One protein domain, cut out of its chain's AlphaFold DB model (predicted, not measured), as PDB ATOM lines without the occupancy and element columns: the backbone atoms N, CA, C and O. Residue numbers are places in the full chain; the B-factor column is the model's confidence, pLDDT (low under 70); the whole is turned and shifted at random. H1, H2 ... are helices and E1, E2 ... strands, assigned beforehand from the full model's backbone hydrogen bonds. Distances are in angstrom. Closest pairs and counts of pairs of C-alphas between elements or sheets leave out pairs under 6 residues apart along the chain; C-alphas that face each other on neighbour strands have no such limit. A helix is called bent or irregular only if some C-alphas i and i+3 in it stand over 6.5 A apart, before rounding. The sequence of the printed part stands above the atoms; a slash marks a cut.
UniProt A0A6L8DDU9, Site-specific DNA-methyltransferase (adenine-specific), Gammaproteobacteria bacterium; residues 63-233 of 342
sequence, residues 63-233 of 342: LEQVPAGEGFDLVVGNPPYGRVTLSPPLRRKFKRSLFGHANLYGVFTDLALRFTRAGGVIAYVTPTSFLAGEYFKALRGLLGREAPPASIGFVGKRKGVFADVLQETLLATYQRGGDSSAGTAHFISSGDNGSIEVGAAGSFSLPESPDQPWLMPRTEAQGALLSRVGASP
ATOM      1  N   LEU A  63       7.203 -33.835 -10.500       96.50
ATOM      2  CA  LEU A  63       7.807 -32.502 -10.580       96.50
ATOM      3  C   LEU A  63       9.169 -32.437  -9.885       96.50
ATOM      4  O   LEU A  63       9.991 -31.584 -10.240       96.50
ATOM      5  N   GLU A  64       9.436 -33.334  -8.939       94.69
ATOM      6  CA  GLU A  64      10.720 -33.449  -8.243       94.69
ATOM      7  C   GLU A  64      11.700 -34.368  -8.980       94.69
ATOM      8  O   GLU A  64      12.913 -34.200  -8.856       94.69
ATOM      9  N   GLN A  65      11.194 -35.250  -9.843       94.81
ATOM     10  CA  GLN A  65      12.016 -36.203 -10.579       94.81
ATOM     11  C   GLN A  65      12.867 -35.537 -11.670       94.81
ATOM     12  O   GLN A  65      12.599 -34.426 -12.159       94.81
ATOM     13  N   VAL A  66      13.917 -36.255 -12.064       91.44
ATOM     14  CA  VAL A  66      14.804 -35.924 -13.181       91.44
ATOM     15  C   VAL A  66      14.886 -37.116 -14.136       91.44
ATOM     16  O   VAL A  66      14.792 -38.258 -13.682       91.44
ATOM     17  N   PRO A  67      15.031 -36.881 -15.452       88.69
ATOM     18  CA  PRO A  67      15.218 -37.963 -16.409       88.69
ATOM     19  C   PRO A  67      16.477 -38.768 -16.080       88.69
ATOM     20  O   PRO A  67      17.526 -38.203 -15.770       88.69
ATOM     21  N   ALA A  68      16.368 -40.092 -16.171       83.12
ATOM     22  CA  ALA A  68      17.526 -40.974 -16.172       83.12
ATOM     23  C   ALA A  68      18.074 -41.087 -17.605       83.12
ATOM     24  O   ALA A  68      17.306 -41.293 -18.545       83.12
ATOM     25  N   GLY A  69      19.395 -40.971 -17.770       88.56
ATOM     26  CA  GLY A  69      20.044 -41.067 -19.080       88.56
ATOM     27  C   GLY A  69      19.558 -40.004 -20.073       88.56
ATOM     28  O   GLY A  69      19.377 -38.843 -19.714       88.56
ATOM     29  N   GLU A  70      19.352 -40.405 -21.329       88.75
ATOM     30  CA  GLU A  70      18.958 -39.505 -22.424       88.75
ATOM     31  C   GLU A  70      17.460 -39.137 -22.429       88.75
ATOM     32  O   GLU A  70      17.056 -38.243 -23.173       88.75
ATOM     33  N   GLY A  71      16.641 -39.792 -21.598       94.88
ATOM     34  CA  GLY A  71      15.182 -39.662 -21.589       94.88
ATOM     35  C   GLY A  71      14.463 -40.747 -22.404       94.88
ATOM     36  O   GLY A  71      15.037 -41.771 -22.763       94.88
ATOM     37  N   PHE A  72      13.180 -40.521 -22.681       97.06
ATOM     38  CA  PHE A  72      12.252 -41.458 -23.312       97.06
ATOM     39  C   PHE A  72      11.981 -41.111 -24.777       97.06
ATOM     40  O   PHE A  72      11.883 -39.937 -25.141       97.06
ATOM     41  N   ASP A  73      11.787 -42.138 -25.608       97.06
ATOM     42  CA  ASP A  73      11.306 -42.007 -26.992       97.06
ATOM     43  C   ASP A  73       9.920 -41.360 -27.076       97.06
ATOM     44  O   ASP A  73       9.619 -40.647 -28.030       97.06
ATOM     45  N   LEU A  74       9.073 -41.635 -26.084       97.88
ATOM     46  CA  LEU A  74       7.682 -41.217 -26.040       97.88
ATOM     47  C   LEU A  74       7.297 -40.866 -24.603       97.88
ATOM     48  O   LEU A  74       7.443 -41.685 -23.700       97.88
ATOM     49  N   VAL A  75       6.755 -39.665 -24.414       98.25
ATOM     50  CA  VAL A  75       6.140 -39.232 -23.157       98.25
ATOM     51  C   VAL A  75       4.674 -38.916 -23.432       98.25
ATOM     52  O   VAL A  75       4.361 -37.995 -24.185       98.25
ATOM     53  N   VAL A  76       3.765 -39.684 -22.836       97.81
ATOM     54  CA  VAL A  76       2.313 -39.502 -22.984       97.81
ATOM     55  C   VAL A  76       1.689 -39.053 -21.672       97.81
ATOM     56  O   VAL A  76       2.197 -39.385 -20.603       97.81
ATOM     57  N   GLY A  77       0.595 -38.297 -21.730       95.75
ATOM     58  CA  GLY A  77      -0.096 -37.907 -20.505       95.75
ATOM     59  C   GLY A  77      -1.310 -37.008 -20.694       95.75
ATOM     60  O   GLY A  77      -1.452 -36.294 -21.685       95.75
ATOM     61  N   ASN A  78      -2.171 -37.024 -19.682       95.62
ATOM     62  CA  ASN A  78      -3.197 -36.016 -19.453       95.62
ATOM     63  C   ASN A  78      -2.834 -35.280 -18.153       95.62
ATOM     64  O   ASN A  78      -3.218 -35.736 -17.076       95.62
ATOM     65  N   PRO A  79      -1.993 -34.232 -18.214       95.19
ATOM     66  CA  PRO A  79      -1.502 -33.571 -17.012       95.19
ATOM     67  C   PRO A  79      -2.637 -32.910 -16.214       95.19
ATOM     68  O   PRO A  79      -3.654 -32.539 -16.791       95.19
ATOM     69  N   PRO A  80      -2.467 -32.678 -14.902       93.44
ATOM     70  CA  PRO A  80      -3.487 -32.013 -14.097       93.44
ATOM     71  C   PRO A  80      -3.684 -30.549 -14.519       93.44
ATOM     72  O   PRO A  80      -2.738 -29.851 -14.895       93.44
ATOM     73  N   TYR A  81      -4.924 -30.057 -14.444       90.88
ATOM     74  CA  TYR A  81      -5.283 -28.695 -14.852       90.88
ATOM     75  C   TYR A  81      -5.521 -27.823 -13.624       90.88
ATOM     76  O   TYR A  81      -6.288 -28.180 -12.735       90.88
ATOM     77  N   GLY A  82      -4.906 -26.642 -13.580       89.69
ATOM     78  CA  GLY A  82      -5.170 -25.710 -12.490       89.69
ATOM     79  C   GLY A  82      -4.033 -24.745 -12.236       89.69
ATOM     80  O   GLY A  82      -2.859 -25.040 -12.461       89.69
ATOM     81  N   ARG A  83      -4.390 -23.560 -11.741       92.56
ATOM     82  CA  ARG A  83      -3.405 -22.596 -11.256       92.56
ATOM     83  C   ARG A  83      -2.747 -23.145  -9.993       92.56
ATOM     84  O   ARG A  83      -3.441 -23.594  -9.089       92.56
ATOM     85  N   VAL A  84      -1.426 -23.030  -9.911       94.06
ATOM     86  CA  VAL A  84      -0.641 -23.502  -8.766       94.06
ATOM     87  C   VAL A  84       0.367 -22.446  -8.322       94.06
ATOM     88  O   VAL A  84       0.893 -21.674  -9.129       94.06
ATOM     89  N   THR A  85       0.646 -22.415  -7.021       95.88
ATOM     90  CA  THR A  85       1.780 -21.678  -6.460       95.88
ATOM     91  C   THR A  85       2.928 -22.656  -6.269       95.88
ATOM     92  O   THR A  85       2.858 -23.540  -5.425       95.88
ATOM     93  N   LEU A  86       3.980 -22.512  -7.071       95.44
ATOM     94  CA  LEU A  86       5.168 -23.357  -6.965       95.44
ATOM     95  C   LEU A  86       6.065 -22.896  -5.812       95.44
ATOM     96  O   LEU A  86       6.228 -21.692  -5.593       95.44
ATOM     97  N   SER A  87       6.719 -23.851  -5.148       96.19
ATOM     98  CA  SER A  87       7.807 -23.554  -4.214       96.19
ATOM     99  C   SER A  87       8.941 -22.795  -4.931       96.19
ATOM    100  O   SER A  87       9.120 -22.953  -6.145       96.19
ATOM    101  N   PRO A  88       9.749 -21.975  -4.231       97.00
ATOM    102  CA  PRO A  88      10.856 -21.259  -4.865       97.00
ATOM    103  C   PRO A  88      11.828 -22.164  -5.654       97.00
ATOM    104  O   PRO A  88      12.202 -21.777  -6.765       97.00
ATOM    105  N   PRO A  89      12.207 -23.372  -5.174       96.62
ATOM    106  CA  PRO A  89      13.010 -24.314  -5.956       96.62
ATOM    107  C   PRO A  89      12.335 -24.769  -7.255       96.62
ATOM    108  O   PRO A  89      12.953 -24.669  -8.317       96.62
ATOM    109  N   LEU A  90      11.064 -25.189  -7.210       96.62
ATOM    110  CA  LEU A  90      10.330 -25.614  -8.407       96.62
ATOM    111  C   LEU A  90      10.150 -24.452  -9.388       96.62
ATOM    112  O   LEU A  90      10.373 -24.601 -10.587       96.62
ATOM    113  N   ARG A  91       9.842 -23.252  -8.890       96.81
ATOM    114  CA  ARG A  91       9.719 -22.063  -9.740       96.81
ATOM    115  C   ARG A  91      11.031 -21.719 -10.446       96.81
ATOM    116  O   ARG A  91      10.993 -21.275 -11.590       96.81
ATOM    117  N   ARG A  92      12.183 -21.939  -9.802       97.06
ATOM    118  CA  ARG A  92      13.499 -21.827 -10.457       97.06
ATOM    119  C   ARG A  92      13.699 -22.925 -11.503       97.06
ATOM    120  O   ARG A  92      14.072 -22.591 -12.623       97.06
ATOM    121  N   LYS A  93      13.395 -24.188 -11.172       96.75
ATOM    122  CA  LYS A  93      13.490 -25.339 -12.094       96.75
ATOM    123  C   LYS A  93      12.721 -25.078 -13.392       96.75
ATOM    124  O   LYS A  93      13.281 -25.247 -14.473       96.75
ATOM    125  N   PHE A  94      11.483 -24.597 -13.288       97.62
ATOM    126  CA  PHE A  94      10.574 -24.363 -14.417       97.62
ATOM    127  C   PHE A  94      10.591 -22.921 -14.952       97.62
ATOM    128  O   PHE A  94       9.772 -22.561 -15.790       97.62
ATOM    129  N   LYS A  95      11.539 -22.069 -14.531       97.69
ATOM    130  CA  LYS A  95      11.581 -20.645 -14.926       97.69
ATOM    131  C   LYS A  95      11.513 -20.428 -16.445       97.69
ATOM    132  O   LYS A  95      10.927 -19.445 -16.879       97.69
ATOM    133  N   ARG A  96      12.088 -21.337 -17.245       97.31
ATOM    134  CA  ARG A  96      12.148 -21.231 -18.716       97.31
ATOM    135  C   ARG A  96      10.788 -21.297 -19.420       97.31
ATOM    136  O   ARG A  96      10.671 -20.787 -20.526       97.31
ATOM    137  N   SER A  97       9.784 -21.911 -18.795       97.25
ATOM    138  CA  SER A  97       8.437 -22.098 -19.352       97.25
ATOM    139  C   SER A  97       7.378 -21.224 -18.674       97.25
ATOM    140  O   SER A  97       6.231 -21.183 -19.116       97.25
ATOM    141  N   LEU A  98       7.745 -20.498 -17.613       97.06
ATOM    142  CA  LEU A  98       6.812 -19.744 -16.783       97.06
ATOM    143  C   LEU A  98       6.774 -18.256 -17.138       97.06
ATOM    144  O   LEU A  98       7.797 -17.573 -17.155       97.06
ATOM    145  N   PHE A  99       5.561 -17.725 -17.287       93.94
ATOM    146  CA  PHE A  99       5.289 -16.292 -17.324       93.94
ATOM    147  C   PHE A  99       4.124 -15.974 -16.380       93.94
ATOM    148  O   PHE A  99       3.057 -16.565 -16.488       93.94
ATOM    149  N   GLY A 100       4.315 -15.063 -15.420       92.50
ATOM    150  CA  GLY A 100       3.293 -14.743 -14.414       92.50
ATOM    151  C   GLY A 100       2.962 -15.921 -13.480       92.50
ATOM    152  O   GLY A 100       3.823 -16.367 -12.714       92.50
ATOM    153  N   HIS A 101       1.701 -16.374 -13.496       89.50
ATOM    154  CA  HIS A 101       1.215 -17.494 -12.682       89.50
ATOM    155  C   HIS A 101       1.472 -18.844 -13.356       89.50
ATOM    156  O   HIS A 101       1.289 -18.984 -14.560       89.50
ATOM    157  N   ALA A 102       1.840 -19.854 -12.564       94.12
ATOM    158  CA  ALA A 102       1.995 -21.213 -13.062       94.12
ATOM    159  C   ALA A 102       0.631 -21.902 -13.206       94.12
ATOM    160  O   ALA A 102      -0.263 -21.736 -12.369       94.12
ATOM    161  N   ASN A 103       0.502 -22.707 -14.255       95.31
ATOM    162  CA  ASN A 103      -0.581 -23.664 -14.426       95.31
ATOM    163  C   ASN A 103       0.031 -25.061 -14.550       95.31
ATOM    164  O   ASN A 103       1.021 -25.221 -15.265       95.31
ATOM    165  N   LEU A 104      -0.539 -26.039 -13.846       95.69
ATOM    166  CA  LEU A 104      -0.007 -27.394 -13.751       95.69
ATOM    167  C   LEU A 104       0.242 -28.018 -15.123       95.69
ATOM    168  O   LEU A 104       1.364 -28.443 -15.375       95.69
ATOM    169  N   TYR A 105      -0.710 -27.969 -16.058       95.69
ATOM    170  CA  TYR A 105      -0.496 -28.592 -17.367       95.69
ATOM    171  C   TYR A 105       0.673 -27.967 -18.138       95.69
ATOM    172  O   TYR A 105       1.398 -28.672 -18.835       95.69
ATOM    173  N   GLY A 106       0.919 -26.663 -17.971       96.88
ATOM    174  CA  GLY A 106       2.074 -25.999 -18.574       96.88
ATOM    175  C   GLY A 106       3.397 -26.437 -17.941       96.88
ATOM    176  O   GLY A 106       4.367 -26.698 -18.650       96.88
ATOM    177  N   VAL A 107       3.419 -26.589 -16.612       97.88
ATOM    178  CA  VAL A 107       4.581 -27.105 -15.867       97.88
ATOM    179  C   VAL A 107       4.880 -28.551 -16.269       97.88
ATOM    180  O   VAL A 107       6.027 -28.881 -16.563       97.88
ATOM    181  N   PHE A 108       3.853 -29.397 -16.344       98.25
ATOM    182  CA  PHE A 108       3.980 -30.786 -16.780       98.25
ATOM    183  C   PHE A 108       4.380 -30.904 -18.253       98.25
ATOM    184  O   PHE A 108       5.077 -31.843 -18.610       98.25
ATOM    185  N   THR A 109       4.020 -29.945 -19.108       98.12
ATOM    186  CA  THR A 109       4.477 -29.938 -20.508       98.12
ATOM    187  C   THR A 109       5.985 -29.639 -20.607       98.12
ATOM    188  O   THR A 109       6.692 -30.298 -21.365       98.12
ATOM    189  N   ASP A 110       6.527 -28.717 -19.794       98.25
ATOM    190  CA  ASP A 110       7.992 -28.536 -19.666       98.25
ATOM    191  C   ASP A 110       8.653 -29.769 -19.025       98.25
ATOM    192  O   ASP A 110       9.738 -30.179 -19.437       98.25
ATOM    193  N   LEU A 111       7.996 -30.404 -18.047       98.19
ATOM    194  CA  LEU A 111       8.473 -31.668 -17.485       98.19
ATOM    195  C   LEU A 111       8.576 -32.748 -18.570       98.19
ATOM    196  O   LEU A 111       9.635 -33.353 -18.705       98.19
ATOM    197  N   ALA A 112       7.535 -32.935 -19.382       98.31
ATOM    198  CA  ALA A 112       7.529 -33.888 -20.486       98.31
ATOM    199  C   ALA A 112       8.707 -33.650 -21.430       98.31
ATOM    200  O   ALA A 112       9.471 -34.567 -21.702       98.31
ATOM    201  N   LEU A 113       8.938 -32.391 -21.816       98.00
ATOM    202  CA  LEU A 113      10.071 -32.005 -22.653       98.00
ATOM    203  C   LEU A 113      11.434 -32.374 -22.051       98.00
ATOM    204  O   LEU A 113      12.354 -32.727 -22.785       98.00
ATOM    205  N   ARG A 114      11.585 -32.313 -20.724       97.44
ATOM    206  CA  ARG A 114      12.817 -32.752 -20.045       97.44
ATOM    207  C   ARG A 114      12.977 -34.263 -20.084       97.44
ATOM    208  O   ARG A 114      14.101 -34.740 -20.174       97.44
ATOM    209  N   PHE A 115      11.870 -34.989 -19.990       97.94
ATOM    210  CA  PHE A 115      11.849 -36.445 -20.001       97.94
ATOM    211  C   PHE A 115      11.910 -37.048 -21.404       97.94
ATOM    212  O   PHE A 115      12.272 -38.210 -21.520       97.94
ATOM    213  N   THR A 116      11.615 -36.298 -22.462       98.19
ATOM    214  CA  THR A 116      11.690 -36.774 -23.850       98.19
ATOM    215  C   THR A 116      13.098 -36.627 -24.401       98.19
ATOM    216  O   THR A 116      13.638 -35.529 -24.373       98.19
ATOM    217  N   ARG A 117      13.694 -37.680 -24.961       97.12
ATOM    218  CA  ARG A 117      15.022 -37.604 -25.600       97.12
ATOM    219  C   ARG A 117      15.002 -36.789 -26.898       97.12
ATOM    220  O   ARG A 117      13.940 -36.520 -27.455       97.12
ATOM    221  N   ALA A 118      16.168 -36.404 -27.417       96.44
ATOM    222  CA  ALA A 118      16.246 -35.789 -28.747       96.44
ATOM    223  C   ALA A 118      15.660 -36.734 -29.816       96.44
ATOM    224  O   ALA A 118      15.956 -37.930 -29.814       96.44
ATOM    225  N   GLY A 119      14.798 -36.215 -30.694       96.88
ATOM    226  CA  GLY A 119      14.048 -37.027 -31.657       96.88
ATOM    227  C   GLY A 119      12.869 -37.809 -31.060       96.88
ATOM    228  O   GLY A 119      12.198 -38.532 -31.792       96.88
ATOM    229  N   GLY A 120      12.593 -37.679 -29.760       97.75
ATOM    230  CA  GLY A 120      11.421 -38.270 -29.121       97.75
ATOM    231  C   GLY A 120      10.151 -37.428 -29.281       97.75
ATOM    232  O   GLY A 120      10.192 -36.262 -29.688       97.75
ATOM    233  N   VAL A 121       9.022 -38.025 -28.907       98.38
ATOM    234  CA  VAL A 121       7.677 -37.452 -29.032       98.38
ATOM    235  C   VAL A 121       7.066 -37.187 -27.658       98.38
ATOM    236  O   VAL A 121       7.190 -37.992 -26.734       98.38
ATOM    237  N   ILE A 122       6.351 -36.074 -27.531       98.56
ATOM    238  CA  ILE A 122       5.430 -35.811 -26.419       98.56
ATOM    239  C   ILE A 122       4.014 -35.880 -26.982       98.56
ATOM    240  O   ILE A 122       3.741 -35.177 -27.947       98.56
ATOM    241  N   ALA A 123       3.116 -36.677 -26.405       98.06
ATOM    242  CA  ALA A 123       1.716 -36.757 -26.833       98.06
ATOM    243  C   ALA A 123       0.773 -36.469 -25.660       98.06
ATOM    244  O   ALA A 123       0.558 -37.325 -24.798       98.06
ATOM    245  N   TYR A 124       0.260 -35.241 -25.595       97.00
ATOM    246  CA  TYR A 124      -0.441 -34.706 -24.426       97.00
ATOM    247  C   TYR A 124      -1.864 -34.253 -24.748       97.00
ATOM    248  O   TYR A 124      -2.126 -33.693 -25.814       97.00
ATOM    249  N   VAL A 125      -2.759 -34.419 -23.773       94.25
ATOM    250  CA  VAL A 125      -4.086 -33.789 -23.769       94.25
ATOM    251  C   VAL A 125      -4.034 -32.528 -22.914       94.25
ATOM    252  O   VAL A 125      -3.737 -32.601 -21.726       94.25
ATOM    253  N   THR A 126      -4.309 -31.358 -23.492       93.19
ATOM    254  CA  THR A 126      -4.256 -30.079 -22.757       93.19
ATOM    255  C   THR A 126      -5.390 -29.133 -23.158       93.19
ATOM    256  O   THR A 126      -5.944 -29.272 -24.247       93.19
ATOM    257  N   PRO A 127      -5.749 -28.140 -22.324       91.19
ATOM    258  CA  PRO A 127      -6.702 -27.103 -22.715       91.19
ATOM    259  C   PRO A 127      -6.164 -26.215 -23.846       91.19
ATOM    260  O   PRO A 127      -4.993 -25.839 -23.838       91.19
ATOM    261  N   THR A 128      -7.028 -25.739 -24.749       90.50
ATOM    262  CA  THR A 128      -6.619 -24.874 -25.882       90.50
ATOM    263  C   THR A 128      -6.096 -23.495 -25.468       90.50
ATOM    264  O   THR A 128      -5.466 -22.792 -26.260       90.50
ATOM    265  N   SER A 129      -6.298 -23.104 -24.204       87.88
ATOM    266  CA  SER A 129      -5.894 -21.797 -23.667       87.88
ATOM    267  C   SER A 129      -4.402 -21.474 -23.827       87.88
ATOM    268  O   SER A 129      -4.055 -20.294 -23.934       87.88
ATOM    269  N   PHE A 130      -3.514 -22.474 -23.898       92.81
ATOM    270  CA  PHE A 130      -2.082 -22.216 -24.067       92.81
ATOM    271  C   PHE A 130      -1.724 -21.684 -25.452       92.81
ATOM    272  O   PHE A 130      -0.691 -21.033 -25.575       92.81
ATOM    273  N   LEU A 131      -2.567 -21.899 -26.470       94.06
ATOM    274  CA  LEU A 131      -2.298 -21.472 -27.845       94.06
ATOM    275  C   LEU A 131      -2.198 -19.948 -27.975       94.06
ATOM    276  O   LEU A 131      -1.415 -19.460 -28.778       94.06
ATOM    277  N   ALA A 132      -2.939 -19.188 -27.164       92.00
ATOM    278  CA  ALA A 132      -2.938 -17.721 -27.225       92.00
ATOM    279  C   ALA A 132      -2.791 -17.030 -25.859       92.00
ATOM    280  O   ALA A 132      -2.524 -15.834 -25.804       92.00
ATOM    281  N   GLY A 133      -2.947 -17.752 -24.745       91.50
ATOM    282  CA  GLY A 133      -2.916 -17.160 -23.409       91.50
ATOM    283  C   GLY A 133      -1.560 -16.543 -23.058       91.50
ATOM    284  O   GLY A 133      -0.517 -17.176 -23.228       91.50
ATOM    285  N   GLU A 134      -1.572 -15.327 -22.511       90.81
ATOM    286  CA  GLU A 134      -0.356 -14.567 -22.186       90.81
ATOM    287  C   GLU A 134       0.542 -15.295 -21.168       90.81
ATOM    288  O   GLU A 134       1.757 -15.358 -21.333       90.81
ATOM    289  N   TYR A 135      -0.056 -15.943 -20.158       93.44
ATOM    290  CA  TYR A 135       0.670 -16.748 -19.161       93.44
ATOM    291  C   TYR A 135       1.430 -17.946 -19.761       93.44
ATOM    292  O   TYR A 135       2.348 -18.465 -19.132       93.44
ATOM    293  N   PHE A 136       1.088 -18.363 -20.985       96.38
ATOM    294  CA  PHE A 136       1.707 -19.495 -21.678       96.38
ATOM    295  C   PHE A 136       2.714 -19.079 -22.749       96.38
ATOM    296  O   PHE A 136       3.277 -19.950 -23.407       96.38
ATOM    297  N   LYS A 137       2.997 -17.783 -22.930       97.25
ATOM    298  CA  LYS A 137       3.926 -17.331 -23.978       97.25
ATOM    299  C   LYS A 137       5.341 -17.893 -23.824       97.25
ATOM    300  O   LYS A 137       5.952 -18.291 -24.807       97.25
ATOM    301  N   ALA A 138       5.837 -18.001 -22.587       98.12
ATOM    302  CA  ALA A 138       7.145 -18.595 -22.313       98.12
ATOM    303  C   ALA A 138       7.167 -20.093 -22.662       98.12
ATOM    304  O   ALA A 138       8.128 -20.565 -23.265       98.12
ATOM    305  N   LEU A 139       6.085 -20.817 -22.354       98.19
ATOM    306  CA  LEU A 139       5.919 -22.217 -22.741       98.19
ATOM    307  C   LEU A 139       5.832 -22.381 -24.263       98.19
ATOM    308  O   LEU A 139       6.538 -23.221 -24.805       98.19
ATOM    309  N   ARG A 140       5.024 -21.572 -24.961       97.69
ATOM    310  CA  ARG A 140       4.953 -21.591 -26.431       97.69
ATOM    311  C   ARG A 140       6.316 -21.310 -27.052       97.69
ATOM    312  O   ARG A 140       6.774 -22.082 -27.880       97.69
ATOM    313  N   GLY A 141       7.019 -20.283 -26.578       97.75
ATOM    314  CA  GLY A 141       8.368 -19.985 -27.045       97.75
ATOM    315  C   GLY A 141       9.335 -21.154 -26.833       97.75
ATOM    316  O   GLY A 141      10.123 -21.465 -27.720       97.75
ATOM    317  N   LEU A 142       9.270 -21.818 -25.675       98.12
ATOM    318  CA  LEU A 142      10.073 -23.007 -25.383       98.12
ATOM    319  C   LEU A 142       9.753 -24.159 -26.342       98.12
ATOM    320  O   LEU A 142      10.665 -24.700 -26.960       98.12
ATOM    321  N   LEU A 143       8.474 -24.510 -26.482       97.69
ATOM    322  CA  LEU A 143       8.028 -25.600 -27.346       97.69
ATOM    323  C   LEU A 143       8.352 -25.311 -28.809       97.69
ATOM    324  O   LEU A 143       8.971 -26.140 -29.452       97.69
ATOM    325  N   GLY A 144       8.054 -24.120 -29.322       96.88
ATOM    326  CA  GLY A 144       8.352 -23.784 -30.715       96.88
ATOM    327  C   GLY A 144       9.840 -23.865 -31.073       96.88
ATOM    328  O   GLY A 144      10.159 -24.100 -32.231       96.88
ATOM    329  N   ARG A 145      10.748 -23.723 -30.094       96.38
ATOM    330  CA  ARG A 145      12.199 -23.874 -30.300       96.38
ATOM    331  C   ARG A 145      12.719 -25.292 -30.076       96.38
ATOM    332  O   ARG A 145      13.602 -25.726 -30.801       96.38
ATOM    333  N   GLU A 146      12.254 -25.980 -29.033       97.38
ATOM    334  CA  GLU A 146      12.826 -27.272 -28.617       97.38
ATOM    335  C   GLU A 146      11.995 -28.479 -29.066       97.38
ATOM    336  O   GLU A 146      12.553 -29.555 -29.281       97.38
ATOM    337  N   ALA A 147      10.676 -28.332 -29.172       97.50
ATOM    338  CA  ALA A 147       9.749 -29.395 -29.540       97.50
ATOM    339  C   ALA A 147       8.484 -28.824 -30.205       97.50
ATOM    340  O   ALA A 147       7.434 -28.747 -29.555       97.50
ATOM    341  N   PRO A 148       8.569 -28.354 -31.464       97.12
ATOM    342  CA  PRO A 148       7.413 -27.796 -32.148       97.12
ATOM    343  C   PRO A 148       6.295 -28.849 -32.280       97.12
ATOM    344  O   PRO A 148       6.572 -30.053 -32.371       97.12
ATOM    345  N   PRO A 149       5.017 -28.426 -32.244       96.56
ATOM    346  CA  PRO A 149       3.894 -29.331 -32.440       96.56
ATOM    347  C   PRO A 149       3.876 -29.863 -33.878       96.56
ATOM    348  O   PRO A 149       3.842 -29.088 -34.829       96.56
ATOM    349  N   ALA A 150       3.846 -31.186 -34.022       95.62
ATOM    350  CA  ALA A 150       3.750 -31.870 -35.307       95.62
ATOM    351  C   ALA A 150       2.285 -32.101 -35.720       95.62
ATOM    352  O   ALA A 150       1.922 -31.928 -36.884       95.62
ATOM    353  N   SER A 151       1.425 -32.464 -34.764       95.19
ATOM    354  CA  SER A 151      -0.007 -32.663 -34.999       95.19
ATOM    355  C   SER A 151      -0.836 -32.186 -33.816       95.19
ATOM    356  O   SER A 151      -0.457 -32.390 -32.663       95.19
ATOM    357  N   ILE A 152      -1.974 -31.556 -34.100       95.00
ATOM    358  CA  ILE A 152      -2.930 -31.087 -33.097       95.00
ATOM    359  C   ILE A 152      -4.342 -31.504 -33.501       95.00
ATOM    360  O   ILE A 152      -4.814 -31.160 -34.577       95.00
ATOM    361  N   GLY A 153      -5.031 -32.226 -32.625       93.44
ATOM    362  CA  GLY A 153      -6.439 -32.584 -32.758       93.44
ATOM    363  C   GLY A 153      -7.296 -31.810 -31.764       93.44
ATOM    364  O   GLY A 153      -7.104 -31.948 -30.559       93.44
ATOM    365  N   PHE A 154      -8.247 -31.014 -32.244       90.44
ATOM    366  CA  PHE A 154      -9.211 -30.296 -31.409       90.44
ATOM    367  C   PHE A 154     -10.400 -31.191 -31.074       90.44
ATOM    368  O   PHE A 154     -11.071 -31.690 -31.972       90.44
ATOM    369  N   VAL A 155     -10.691 -31.381 -29.788       85.56
ATOM    370  CA  VAL A 155     -11.810 -32.218 -29.340       85.56
ATOM    371  C   VAL A 155     -13.079 -31.366 -29.252       85.56
ATOM    372  O   VAL A 155     -13.183 -30.475 -28.409       85.56
ATOM    373  N   GLY A 156     -14.042 -31.624 -30.142       65.94
ATOM    374  CA  GLY A 156     -15.175 -30.728 -30.399       65.94
ATOM    375  C   GLY A 156     -16.311 -30.755 -29.366       65.94
ATOM    376  O   GLY A 156     -16.895 -29.711 -29.077       65.94
ATOM    377  N   LYS A 157     -16.656 -31.914 -28.781       61.38
ATOM    378  CA  LYS A 157     -17.781 -32.013 -27.825       61.38
ATOM    379  C   LYS A 157     -17.315 -31.735 -26.387       61.38
ATOM    380  O   LYS A 157     -16.600 -32.530 -25.788       61.38
ATOM    381  N   ARG A 158     -17.796 -30.624 -25.810       53.84
ATOM    382  CA  ARG A 158     -17.583 -30.227 -24.396       53.84
ATOM    383  C   ARG A 158     -18.367 -31.087 -23.391       53.84
ATOM    384  O   ARG A 158     -18.019 -31.126 -22.220       53.84
ATOM    385  N   LYS A 159     -19.433 -31.769 -23.831       45.50
ATOM    386  CA  LYS A 159     -20.220 -32.710 -23.015       45.50
ATOM    387  C   LYS A 159     -19.824 -34.149 -23.346       45.50
ATOM    388  O   LYS A 159     -19.970 -34.564 -24.491       45.50
ATOM    389  N   GLY A 160     -19.383 -34.898 -22.337       47.34
ATOM    390  CA  GLY A 160     -19.222 -36.356 -22.401       47.34
ATOM    391  C   GLY A 160     -17.796 -36.882 -22.594       47.34
ATOM    392  O   GLY A 160     -17.595 -38.071 -22.387       47.34
ATOM    393  N   VAL A 161     -16.808 -36.040 -22.934       51.19
ATOM    394  CA  VAL A 161     -15.405 -36.493 -23.086       51.19
ATOM    395  C   VAL A 161     -14.623 -36.418 -21.769       51.19
ATOM    396  O   VAL A 161     -13.854 -37.319 -21.453       51.19
ATOM    397  N   PHE A 162     -14.860 -35.380 -20.964       52.91
ATOM    398  CA  PHE A 162     -14.320 -35.246 -19.611       52.91
ATOM    399  C   PHE A 162     -15.455 -34.824 -18.674       52.91
ATOM    400  O   PHE A 162     -16.219 -33.914 -19.006       52.91
ATOM    401  N   ALA A 163     -15.599 -35.493 -17.528       45.28
ATOM    402  CA  ALA A 163     -16.590 -35.115 -16.524       45.28
ATOM    403  C   ALA A 163     -16.293 -33.691 -16.012       45.28
ATOM    404  O   ALA A 163     -15.152 -33.379 -15.684       45.28
ATOM    405  N   ASP A 164     -17.310 -32.827 -15.990       46.22
ATOM    406  CA  ASP A 164     -17.278 -31.482 -15.391       46.22
ATOM    407  C   ASP A 164     -16.270 -30.461 -15.965       46.22
ATOM    408  O   ASP A 164     -16.016 -29.417 -15.358       46.22
ATOM    409  N   VAL A 165     -15.741 -30.684 -17.176       50.66
ATOM    410  CA  VAL A 165     -14.821 -29.744 -17.841       50.66
ATOM    411  C   VAL A 165     -15.496 -29.050 -19.027       50.66
ATOM    412  O   VAL A 165     -15.673 -29.621 -20.094       50.66
ATOM    413  N   LEU A 166     -15.810 -27.758 -18.869       54.78
ATOM    414  CA  LEU A 166     -16.319 -26.885 -19.947       54.78
ATOM    415  C   LEU A 166     -15.222 -26.372 -20.902       54.78
ATOM    416  O   LEU A 166     -15.496 -25.553 -21.783       54.78
ATOM    417  N   GLN A 167     -13.969 -26.788 -20.705       63.94
ATOM    418  CA  GLN A 167     -12.831 -26.313 -21.490       63.94
ATOM    419  C   GLN A 167     -12.693 -27.121 -22.779       63.94
ATOM    420  O   GLN A 167     -12.751 -28.347 -22.773       63.94
ATOM    421  N   GLU A 168     -12.468 -26.418 -23.885       75.69
ATOM    422  CA  GLU A 168     -12.017 -27.044 -25.124       75.69
ATOM    423  C   GLU A 168     -10.622 -27.643 -24.890       75.69
ATOM    424  O   GLU A 168      -9.719 -26.972 -24.372       75.69
ATOM    425  N   THR A 169     -10.456 -28.913 -25.253       86.81
ATOM    426  CA  THR A 169      -9.195 -29.645 -25.124       86.81
ATOM    427  C   THR A 169      -8.627 -29.957 -26.497       86.81
ATOM    428  O   THR A 169      -9.348 -30.056 -27.492       86.81
ATOM    429  N   LEU A 170      -7.311 -30.094 -26.547       90.69
ATOM    430  CA  LEU A 170      -6.600 -30.572 -27.713       90.69
ATOM    431  C   LEU A 170      -5.707 -31.754 -27.348       90.69
ATOM    432  O   LEU A 170      -5.185 -31.841 -26.236       90.69
ATOM    433  N   LEU A 171      -5.541 -32.643 -28.315       94.12
ATOM    434  CA  LEU A 171      -4.532 -33.690 -28.364       94.12
ATOM    435  C   LEU A 171      -3.371 -33.154 -29.196       94.12
ATOM    436  O   LEU A 171      -3.551 -32.906 -30.383       94.12
ATOM    437  N   ALA A 172      -2.202 -32.953 -28.602       95.19
ATOM    438  CA  ALA A 172      -1.023 -32.477 -29.319       95.19
ATOM    439  C   ALA A 172       0.088 -33.516 -29.300       95.19
ATOM    440  O   ALA A 172       0.412 -34.056 -28.240       95.19
ATOM    441  N   THR A 173       0.720 -33.720 -30.453       97.06
ATOM    442  CA  THR A 173       2.031 -34.351 -30.550       97.06
ATOM    443  C   THR A 173       3.096 -33.291 -30.798       97.06
ATOM    444  O   THR A 173       2.965 -32.455 -31.690       97.06
ATOM    445  N   TYR A 174       4.164 -33.326 -30.011       97.69
ATOM    446  CA  TYR A 174       5.332 -32.463 -30.147       97.69
ATOM    447  C   TYR A 174       6.551 -33.318 -30.453       97.69
ATOM    448  O   TYR A 174       6.730 -34.372 -29.839       97.69
ATOM    449  N   GLN A 175       7.396 -32.854 -31.364       97.62
ATOM    450  CA  GLN A 175       8.587 -33.580 -31.790       97.62
ATOM    451  C   GLN A 175       9.829 -32.854 -31.280       97.62
ATOM    452  O   GLN A 175      10.140 -31.766 -31.763       97.62
ATOM    453  N   ARG A 176      10.565 -33.429 -30.318       97.44
ATOM    454  CA  ARG A 176      11.777 -32.785 -29.782       97.44
ATOM    455  C   ARG A 176      12.859 -32.719 -30.861       97.44
ATOM    456  O   ARG A 176      13.298 -33.756 -31.355       97.44
ATOM    457  N   GLY A 177      13.294 -31.507 -31.202       95.19
ATOM    458  CA  GLY A 177      14.185 -31.239 -32.336       95.19
ATOM    459  C   GLY A 177      13.522 -31.399 -33.709       95.19
ATOM    460  O   GLY A 177      14.228 -31.572 -34.697       95.19
ATOM    461  N   GLY A 178      12.187 -31.411 -33.768       91.38
ATOM    462  CA  GLY A 178      11.432 -31.478 -35.017       91.38
ATOM    463  C   GLY A 178      11.453 -30.173 -35.806       91.38
ATOM    464  O   GLY A 178      11.910 -29.136 -35.322       91.38
ATOM    465  N   ASP A 179      10.915 -30.234 -37.022       86.69
ATOM    466  CA  ASP A 179      10.732 -29.057 -37.862       86.69
ATOM    467  C   ASP A 179       9.600 -28.167 -37.318       86.69
ATOM    468  O   ASP A 179       8.544 -28.648 -36.911       86.69
ATOM    469  N   SER A 180       9.838 -26.859 -37.311       81.19
ATOM    470  CA  SER A 180       8.870 -25.837 -36.898       81.19
ATOM    471  C   SER A 180       8.107 -25.217 -38.075       81.19
ATOM    472  O   SER A 180       7.197 -24.414 -37.855       81.19
ATOM    473  N   SER A 181       8.458 -25.588 -39.313       78.31
ATOM    474  CA  SER A 181       7.918 -24.997 -40.539       78.31
ATOM    475  C   SER A 181       6.441 -25.320 -40.783       78.31
ATOM    476  O   SER A 181       5.708 -24.465 -41.289       78.31
ATOM    477  N   ALA A 182       5.981 -26.519 -40.406       83.81
ATOM    478  CA  ALA A 182       4.595 -26.928 -40.588       83.81
ATOM    479  C   ALA A 182       4.151 -28.044 -39.628       83.81
ATOM    480  O   ALA A 182       4.898 -28.977 -39.338       83.81
ATOM    481  N   GLY A 183       2.886 -27.980 -39.212       92.38
ATOM    482  CA  GLY A 183       2.172 -29.052 -38.518       92.38
ATOM    483  C   GLY A 183       0.766 -29.259 -39.082       92.38
ATOM    484  O   GLY A 183       0.255 -28.441 -39.854       92.38
ATOM    485  N   THR A 184       0.124 -30.365 -38.705       94.44
ATOM    486  CA  THR A 184      -1.244 -30.699 -39.145       94.44
ATOM    487  C   THR A 184      -2.266 -30.469 -38.044       94.44
ATOM    488  O   THR A 184      -2.042 -30.866 -36.902       94.44
ATOM    489  N   ALA A 185      -3.410 -29.890 -38.391       94.25
ATOM    490  CA  ALA A 185      -4.545 -29.724 -37.500       94.25
ATOM    491  C   ALA A 185      -5.717 -30.619 -37.924       94.25
ATOM    492  O   ALA A 185      -6.059 -30.720 -39.105       94.25
ATOM    493  N   HIS A 186      -6.366 -31.211 -36.929       92.81
ATOM    494  CA  HIS A 186      -7.522 -32.090 -37.067       92.81
ATOM    495  C   HIS A 186      -8.623 -31.638 -36.114       92.81
ATOM    496  O   HIS A 186      -8.347 -31.036 -35.074       92.81
ATOM    497  N   PHE A 187      -9.868 -31.964 -36.430       88.94
ATOM    498  CA  PHE A 187     -10.972 -31.894 -35.482       88.94
ATOM    499  C   PHE A 187     -11.452 -33.307 -35.163       88.94
ATOM    500  O   PHE A 187     -11.440 -34.192 -36.016       88.94
ATOM    501  N   ILE A 188     -11.837 -33.515 -33.912       87.06
ATOM    502  CA  ILE A 188     -12.244 -34.806 -33.372       87.06
ATOM    503  C   ILE A 188     -13.669 -34.654 -32.849       87.06
ATOM    504  O   ILE A 188     -13.922 -33.888 -31.911       87.06
ATOM    505  N   SER A 189     -14.599 -35.385 -33.452       82.12
ATOM    506  CA  SER A 189     -16.002 -35.457 -33.053       82.12
ATOM    507  C   SER A 189     -16.334 -36.844 -32.511       82.12
ATOM    508  O   SER A 189     -15.801 -37.856 -32.953       82.12
ATOM    509  N   SER A 190     -17.240 -36.890 -31.534       75.00
ATOM    510  CA  SER A 190     -17.861 -38.144 -31.105       75.00
ATOM    511  C   SER A 190     -19.204 -38.278 -31.811       75.00
ATOM    512  O   SER A 190     -20.077 -37.421 -31.621       75.00
ATOM    513  N   GLY A 191     -19.373 -39.345 -32.586       69.94
ATOM    514  CA  GLY A 191     -20.659 -39.777 -33.121       69.94
ATOM    515  C   GLY A 191     -21.597 -40.260 -32.011       69.94
ATOM    516  O   GLY A 191     -21.174 -40.512 -30.877       69.94
ATOM    517  N   ASP A 192     -22.884 -40.380 -32.326       69.44
ATOM    518  CA  ASP A 192     -23.940 -40.686 -31.345       69.44
ATOM    519  C   ASP A 192     -23.886 -42.130 -30.808       69.44
ATOM    520  O   ASP A 192     -24.442 -42.438 -29.758       69.44
ATOM    521  N   ASN A 193     -23.157 -43.009 -31.491       70.00
ATOM    522  CA  ASN A 193     -22.884 -44.398 -31.109       70.00
ATOM    523  C   ASN A 193     -21.544 -44.574 -30.362       70.00
ATOM    524  O   ASN A 193     -21.071 -45.699 -30.218       70.00
ATOM    525  N   GLY A 194     -20.897 -43.481 -29.944       69.88
ATOM    526  CA  GLY A 194     -19.564 -43.518 -29.334       69.88
ATOM    527  C   GLY A 194     -18.419 -43.737 -30.327       69.88
ATOM    528  O   GLY A 194     -17.277 -43.902 -29.900       69.88
ATOM    529  N   SER A 195     -18.687 -43.727 -31.639       76.88
ATOM    530  CA  SER A 195     -17.623 -43.682 -32.646       76.88
ATOM    531  C   SER A 195     -16.866 -42.357 -32.570       76.88
ATOM    532  O   SER A 195     -17.433 -41.312 -32.246       76.88
ATOM    533  N   ILE A 196     -15.567 -42.408 -32.853       81.81
ATOM    534  CA  ILE A 196     -14.716 -41.226 -32.952       81.81
ATOM    535  C   ILE A 196     -14.489 -40.957 -34.433       81.81
ATOM    536  O   ILE A 196     -13.949 -41.803 -35.145       81.81
ATOM    537  N   GLU A 197     -14.878 -39.772 -34.880       84.69
ATOM    538  CA  GLU A 197     -14.602 -39.275 -36.219       84.69
ATOM    539  C   GLU A 197     -13.477 -38.246 -36.142       84.69
ATOM    540  O   GLU A 197     -13.484 -37.348 -35.295       84.69
ATOM    541  N   VAL A 198     -12.494 -38.390 -37.027       87.50
ATOM    542  CA  VAL A 198     -11.367 -37.465 -37.144       87.50
ATOM    543  C   VAL A 198     -11.413 -36.854 -38.532       87.50
ATOM    544  O   VAL A 198     -11.284 -37.565 -39.527       87.50
ATOM    545  N   GLY A 199     -11.607 -35.540 -38.597       87.75
ATOM    546  CA  GLY A 199     -11.590 -34.790 -39.844       87.75
ATOM    547  C   GLY A 199     -10.390 -33.856 -39.931       87.75
ATOM    548  O   GLY A 199      -9.899 -33.341 -38.925       87.75
ATOM    549  N   ALA A 200      -9.912 -33.620 -41.150       90.12
ATOM    550  CA  ALA A 200      -8.824 -32.682 -41.393       90.12
ATOM    551  C   ALA A 200      -9.315 -31.235 -41.210       90.12
ATOM    552  O   ALA A 200     -10.321 -30.832 -41.792       90.12
ATOM    553  N   ALA A 201      -8.593 -30.439 -40.419       89.12
ATOM    554  CA  ALA A 201      -8.828 -28.997 -40.312       89.12
ATOM    555  C   ALA A 201      -7.865 -28.191 -41.201       89.12
ATOM    556  O   ALA A 201      -8.183 -27.072 -41.597       89.12
ATOM    557  N   GLY A 202      -6.699 -28.752 -41.532       90.88
ATOM    558  CA  GLY A 202      -5.714 -28.157 -42.437       90.88
ATOM    559  C   GLY A 202      -4.295 -28.239 -41.882       90.88
ATOM    560  O   GLY A 202      -4.003 -29.043 -40.999       90.88
ATOM    561  N   SER A 203      -3.404 -27.392 -42.388       91.06
ATOM    562  CA  SER A 203      -2.050 -27.214 -41.856       91.06
ATOM    563  C   SER A 203      -1.915 -25.885 -41.111       91.06
ATOM    564  O   SER A 203      -2.728 -24.971 -41.264       91.06
ATOM    565  N   PHE A 204      -0.886 -25.783 -40.276       91.12
ATOM    566  CA  PHE A 204      -0.497 -24.548 -39.608       91.12
ATOM    567  C   PHE A 204       1.024 -24.398 -39.615       91.12
ATOM    568  O   PHE A 204       1.753 -25.382 -39.719       91.12
ATOM    569  N   SER A 205       1.495 -23.165 -39.466       90.75
ATOM    570  CA  SER A 205       2.898 -22.825 -39.225       90.75
ATOM    571  C   SER A 205       3.005 -22.020 -37.934       90.75
ATOM    572  O   SER A 205       2.049 -21.353 -37.519       90.75
ATOM    573  N   LEU A 206       4.149 -22.114 -37.259       92.38
ATOM    574  CA  LEU A 206       4.405 -21.278 -36.094       92.38
ATOM    575  C   LEU A 206       4.756 -19.846 -36.527       92.38
ATOM    576  O   LEU A 206       5.361 -19.652 -37.582       92.38
ATOM    577  N   PRO A 207       4.403 -18.832 -35.719       90.75
ATOM    578  CA  PRO A 207       4.890 -17.477 -35.944       90.75
ATOM    579  C   PRO A 207       6.419 -17.421 -35.815       90.75
ATOM    580  O   PRO A 207       7.003 -18.183 -35.045       90.75
ATOM    581  N   GLU A 208       7.046 -16.459 -36.501       88.81
ATOM    582  CA  GLU A 208       8.501 -16.229 -36.460       88.81
ATOM    583  C   GLU A 208       9.035 -16.142 -35.023       88.81
ATOM    584  O   GLU A 208      10.035 -16.772 -34.680       88.81
ATOM    585  N   SER A 209       8.323 -15.415 -34.155       92.88
ATOM    586  CA  SER A 209       8.546 -15.474 -32.713       92.88
ATOM    587  C   SER A 209       7.578 -16.481 -32.085       92.88
ATOM    588  O   SER A 209       6.392 -16.167 -31.934       92.88
ATOM    589  N   PRO A 210       8.038 -17.676 -31.669       93.25
ATOM    590  CA  PRO A 210       7.151 -18.748 -31.219       93.25
ATOM    591  C   PRO A 210       6.455 -18.463 -29.884       93.25
ATOM    592  O   PRO A 210       5.601 -19.241 -29.473       93.25
ATOM    593  N   ASP A 211       6.794 -17.381 -29.181       95.00
ATOM    594  CA  ASP A 211       6.076 -16.943 -27.978       95.00
ATOM    595  C   ASP A 211       4.754 -16.212 -28.292       95.00
ATOM    596  O   ASP A 211       3.881 -16.095 -27.422       95.00
ATOM    597  N   GLN A 212       4.558 -15.787 -29.543       93.81
ATOM    598  CA  GLN A 212       3.308 -15.215 -30.035       93.81
ATOM    599  C   GLN A 212       2.177 -16.256 -30.059       93.81
ATOM    600  O   GLN A 212       2.429 -17.459 -29.931       93.81
ATOM    601  N   PRO A 213       0.909 -15.824 -30.171       93.75
ATOM    602  CA  PRO A 213      -0.212 -16.741 -30.321       93.75
ATOM    603  C   PRO A 213      -0.044 -17.680 -31.519       93.75
ATOM    604  O   PRO A 213       0.296 -17.248 -32.619       93.75
ATOM    605  N   TRP A 214      -0.325 -18.962 -31.313       93.56
ATOM    606  CA  TRP A 214      -0.333 -19.961 -32.371       93.56
ATOM    607  C   TRP A 214      -1.734 -20.077 -32.965       93.56
ATOM    608  O   TRP A 214      -2.679 -20.548 -32.320       93.56
ATOM    609  N   LEU A 215      -1.872 -19.623 -34.205       90.69
ATOM    610  CA  LEU A 215      -3.121 -19.697 -34.950       90.69
ATOM    611  C   LEU A 215      -3.187 -21.035 -35.684       90.69
ATOM    612  O   LEU A 215      -2.251 -21.418 -36.374       90.69
ATOM    613  N   MET A 216      -4.292 -21.756 -35.520       90.94
ATOM    614  CA  MET A 216      -4.479 -23.087 -36.112       90.94
ATOM    615  C   MET A 216      -5.908 -23.204 -36.637       90.94
ATOM    616  O   MET A 216      -6.826 -22.649 -36.030       90.94
ATOM    617  N   PRO A 217      -6.161 -23.887 -37.748       90.75
ATOM    618  CA  PRO A 217      -7.533 -24.084 -38.173       90.75
ATOM    619  C   PRO A 217      -8.223 -25.098 -37.257       90.75
ATOM    620  O   PRO A 217      -7.632 -26.109 -36.885       90.75
ATOM    621  N   ARG A 218      -9.469 -24.816 -36.863       85.94
ATOM    622  CA  ARG A 218     -10.344 -25.779 -36.166       85.94
ATOM    623  C   ARG A 218     -11.308 -26.461 -37.134       85.94
ATOM    624  O   ARG A 218     -11.895 -27.480 -36.803       85.94
ATOM    625  N   THR A 219     -11.455 -25.901 -38.332       84.69
ATOM    626  CA  THR A 219     -12.211 -26.454 -39.456       84.69
ATOM    627  C   THR A 219     -11.483 -26.132 -40.756       84.69
ATOM    628  O   THR A 219     -10.703 -25.177 -40.808       84.69
ATOM    629  N   GLU A 220     -11.786 -26.866 -41.822       84.31
ATOM    630  CA  GLU A 220     -11.222 -26.621 -43.154       84.31
ATOM    631  C   GLU A 220     -11.455 -25.173 -43.634       84.31
ATOM    632  O   GLU A 220     -10.532 -24.494 -44.090       84.31
ATOM    633  N   ALA A 221     -12.664 -24.638 -43.423       84.81
ATOM    634  CA  ALA A 221     -13.004 -23.258 -43.777       84.81
ATOM    635  C   ALA A 221     -12.138 -22.213 -43.043       84.81
ATOM    636  O   ALA A 221     -11.828 -21.152 -43.594       84.81
ATOM    637  N   GLN A 222     -11.715 -22.503 -41.806       88.06
ATOM    638  CA  GLN A 222     -10.813 -21.623 -41.063       88.06
ATOM    639  C   GLN A 222      -9.384 -21.649 -41.611       88.06
ATOM    640  O   GLN A 222      -8.702 -20.631 -41.511       88.06
ATOM    641  N   GLY A 223      -8.939 -22.750 -42.227       84.69
ATOM    642  CA  GLY A 223      -7.613 -22.842 -42.847       84.69
ATOM    643  C   GLY A 223      -7.401 -21.753 -43.895       84.69
ATOM    644  O   GLY A 223      -6.470 -20.954 -43.794       84.69
ATOM    645  N   ALA A 224      -8.340 -21.627 -44.835       82.44
ATOM    646  CA  ALA A 224      -8.294 -20.587 -45.864       82.44
ATOM    647  C   ALA A 224      -8.368 -19.161 -45.284       82.44
ATOM    648  O   ALA A 224      -7.759 -18.226 -45.810       82.44
ATOM    649  N   LEU A 225      -9.117 -18.958 -44.196       86.88
ATOM    650  CA  LEU A 225      -9.168 -17.666 -43.511       86.88
ATOM    651  C   LEU A 225      -7.822 -17.311 -42.871       86.88
ATOM    652  O   LEU A 225      -7.340 -16.199 -43.081       86.88
ATOM    653  N   LEU A 226      -7.206 -18.240 -42.141       87.31
ATOM    654  CA  LEU A 226      -5.933 -18.007 -41.463       87.31
ATOM    655  C   LEU A 226      -4.804 -17.705 -42.447       87.31
ATOM    656  O   LEU A 226      -4.052 -16.764 -42.210       87.31
ATOM    657  N   SER A 227      -4.736 -18.414 -43.576       82.38
ATOM    658  CA  SER A 227      -3.746 -18.130 -44.621       82.38
ATOM    659  C   SER A 227      -3.888 -16.711 -45.179       82.38
ATOM    660  O   SER A 227      -2.897 -15.995 -45.309       82.38
ATOM    661  N   ARG A 228      -5.124 -16.255 -45.443       86.38
ATOM    662  CA  ARG A 228      -5.385 -14.880 -45.911       86.38
ATOM    663  C   ARG A 228      -5.026 -13.831 -44.861       86.38
ATOM    664  O   ARG A 228      -4.437 -12.809 -45.199       86.38
ATOM    665  N   VAL A 229      -5.369 -14.076 -43.596       85.75
ATOM    666  CA  VAL A 229      -5.067 -13.154 -42.489       85.75
ATOM    667  C   VAL A 229      -3.559 -13.071 -42.241       85.75
ATOM    668  O   VAL A 229      -3.039 -11.973 -42.060       85.75
ATOM    669  N   GLY A 230      -2.850 -14.202 -42.281       81.62
ATOM    670  CA  GLY A 230      -1.397 -14.254 -42.117       81.62
ATOM    671  C   GLY A 230      -0.644 -13.531 -43.236       81.62
ATOM    672  O   GLY A 230       0.295 -12.793 -42.952       81.62
ATOM    673  N   ALA A 231      -1.100 -13.682 -44.485       85.25
ATOM    674  CA  ALA A 231      -0.506 -13.037 -45.657       85.25
ATOM    675  C   ALA A 231      -0.861 -11.547 -45.808       85.25
ATOM    676  O   ALA A 231      -0.230 -10.847 -46.598       85.25
ATOM    677  N   SER A 232      -1.864 -11.045 -45.078       88.00
ATOM    678  CA  SER A 232      -2.203  -9.620 -45.103       88.00
ATOM    679  C   SER A 232      -1.002  -8.797 -44.619       88.00
ATOM    680  O   SER A 232      -0.500  -9.075 -43.528       88.00
ATOM    681  N   PRO A 233      -0.554  -7.761 -45.350       89.81
ATOM    682  CA  PRO A 233       0.490  -6.862 -44.865       89.81
ATOM    683  C   PRO A 233      -0.045  -5.865 -43.829       89.81
ATOM    684  O   PRO A 233       0.740  -5.241 -43.129       89.81
TER     685      PRO A 233
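What this domain is: This is residues 63 to 233 of the 342 residues of the protein "Site-specific DNA-methyltransferase (adenine-specific)" of Gammaproteobacteria bacterium (UniProt A0A6L8DDU9). A wall of six strands, twisted and curled, has helices at both of its ends: H2 packs over E1 and E2 at one end, and H5 packs over the edge strand E6 at the other, on the same face. H4 runs nearly alongside H2 and only grazes the sheet, short H3 grazes it too, and H1 lies farthest out, beyond H2 and off the sheet. The printed part has 171 residues with five named helices and six named strands, in the order E1 H1 H2 E2 H3 H4 E3 E4 E5 E6 H5. The sheet is mixed, in the order E1 E2 E4 E3 E5 E6, and the class is mixed, helices and strands. The whole is compact, with a radius of gyration of the C-alphas of 16.2 A, and spans 45 by 44 by 31 A.

How they stand to each other: The sheet has the edge strands E1, residues 72 to 77, and E6, residues 196 to 204. Its inner strands are E2, residues 116 to 127, E4, residues 169 to 175, E3, residues 149 to 155, and E5, residues 183 to 190. From edge to edge the strands' lines turn by 63 degrees, and the way across the sheet turns by 70 degrees. E1 and E2 are parallel at 6 degrees, with N 121 and O 73 2.8 A apart; E2 bends by 126 degrees at residue 119. E2 and E4 are antiparallel at 172 degrees, with N 124 and O 172 2.9 A apart. E3 and E4 form a hairpin, antiparallel at 167 degrees, with N 153 and O 171 2.8 A apart. E3 and E5 are parallel at 20 degrees, with N 186 and O 152 2.8 A apart. E5 and E6 form a hairpin, antiparallel at 155 degrees, with N 187 and O 199 2.8 A apart. H2, residues 104 to 115, is on the sheet at a height of 8.8 A, the two making two layers, a helix on one face of a sheet. It lies over E2 and only just over E1, on which 3 of its C-alphas fall; its line and that of E2 stand at 4 degrees on the local plane, along the strands. The closest C-alphas of H2 and E2 are those of Ala 112 and Ile 122, 6.6 A apart. H5, residues 220 to 231, lies on the same face at a height of 8.8 A, over E6 and along the strands at 15 degrees on the local plane; Ala 201 and Glu 220 have the closest C-alphas, 4.4 A apart. H4, residues 134 to 146, only just touches H2, with 3 pairs of C-alphas within 8 A, the closest Gly 106 and Leu 139 at 6.8 A; they run the same way at a shallow tilt of 14 degrees. H4 only grazes the sheet with residues 140 to 146. H3, residues 128 to 131, only grazes it with residues 128 to 129, and touches H4 only at the corner, the closest C-alphas being those of Phe 130 and Phe 136, 5.2 A apart. H1, residues 88 to 93, is not on the sheet; H1 and H2 are near each other, with 5 pairs of C-alphas within 10 A. E1, H1, H2 and E2 make a strand-helix-strand unit, two parallel neighbour strands with helices between, its crossover right-handed. E2, H3, H4 and E3 make a split one, with E4 between its strands, also right-handed. Every O i to N i+4 pair is within hydrogen-bond range in H1 and H2, against 7 of 9 in H4 and 6 of 8 in H5; H3 is too short for such a pair.

Where its parts are: E1 begins at C-alpha 72, (12.252, -41.458, -23.312). From first to last C-alpha E5 measures 23.2 A, E6 22.9 A, E2 20.8 A and E4 19.4 A. H4 measures 19.4 A and is irregular, with C-alphas 135 and 138 7.4 A apart; H5 measures 17.5 A and ends at C-alpha 231, (-0.506, -13.037, -45.657).

The domain as a whole: The two C-alphas farthest apart are those of Pro 88 and Asn 193, 48.6 A. The printed part has no cut. The links E3 to E4, 13 residues, and E6 to H5, 15 residues, are long. The mean pLDDT of the printed part is 89.3, and it is under 70 at residues 156 to 167, 191 to 192 and 194.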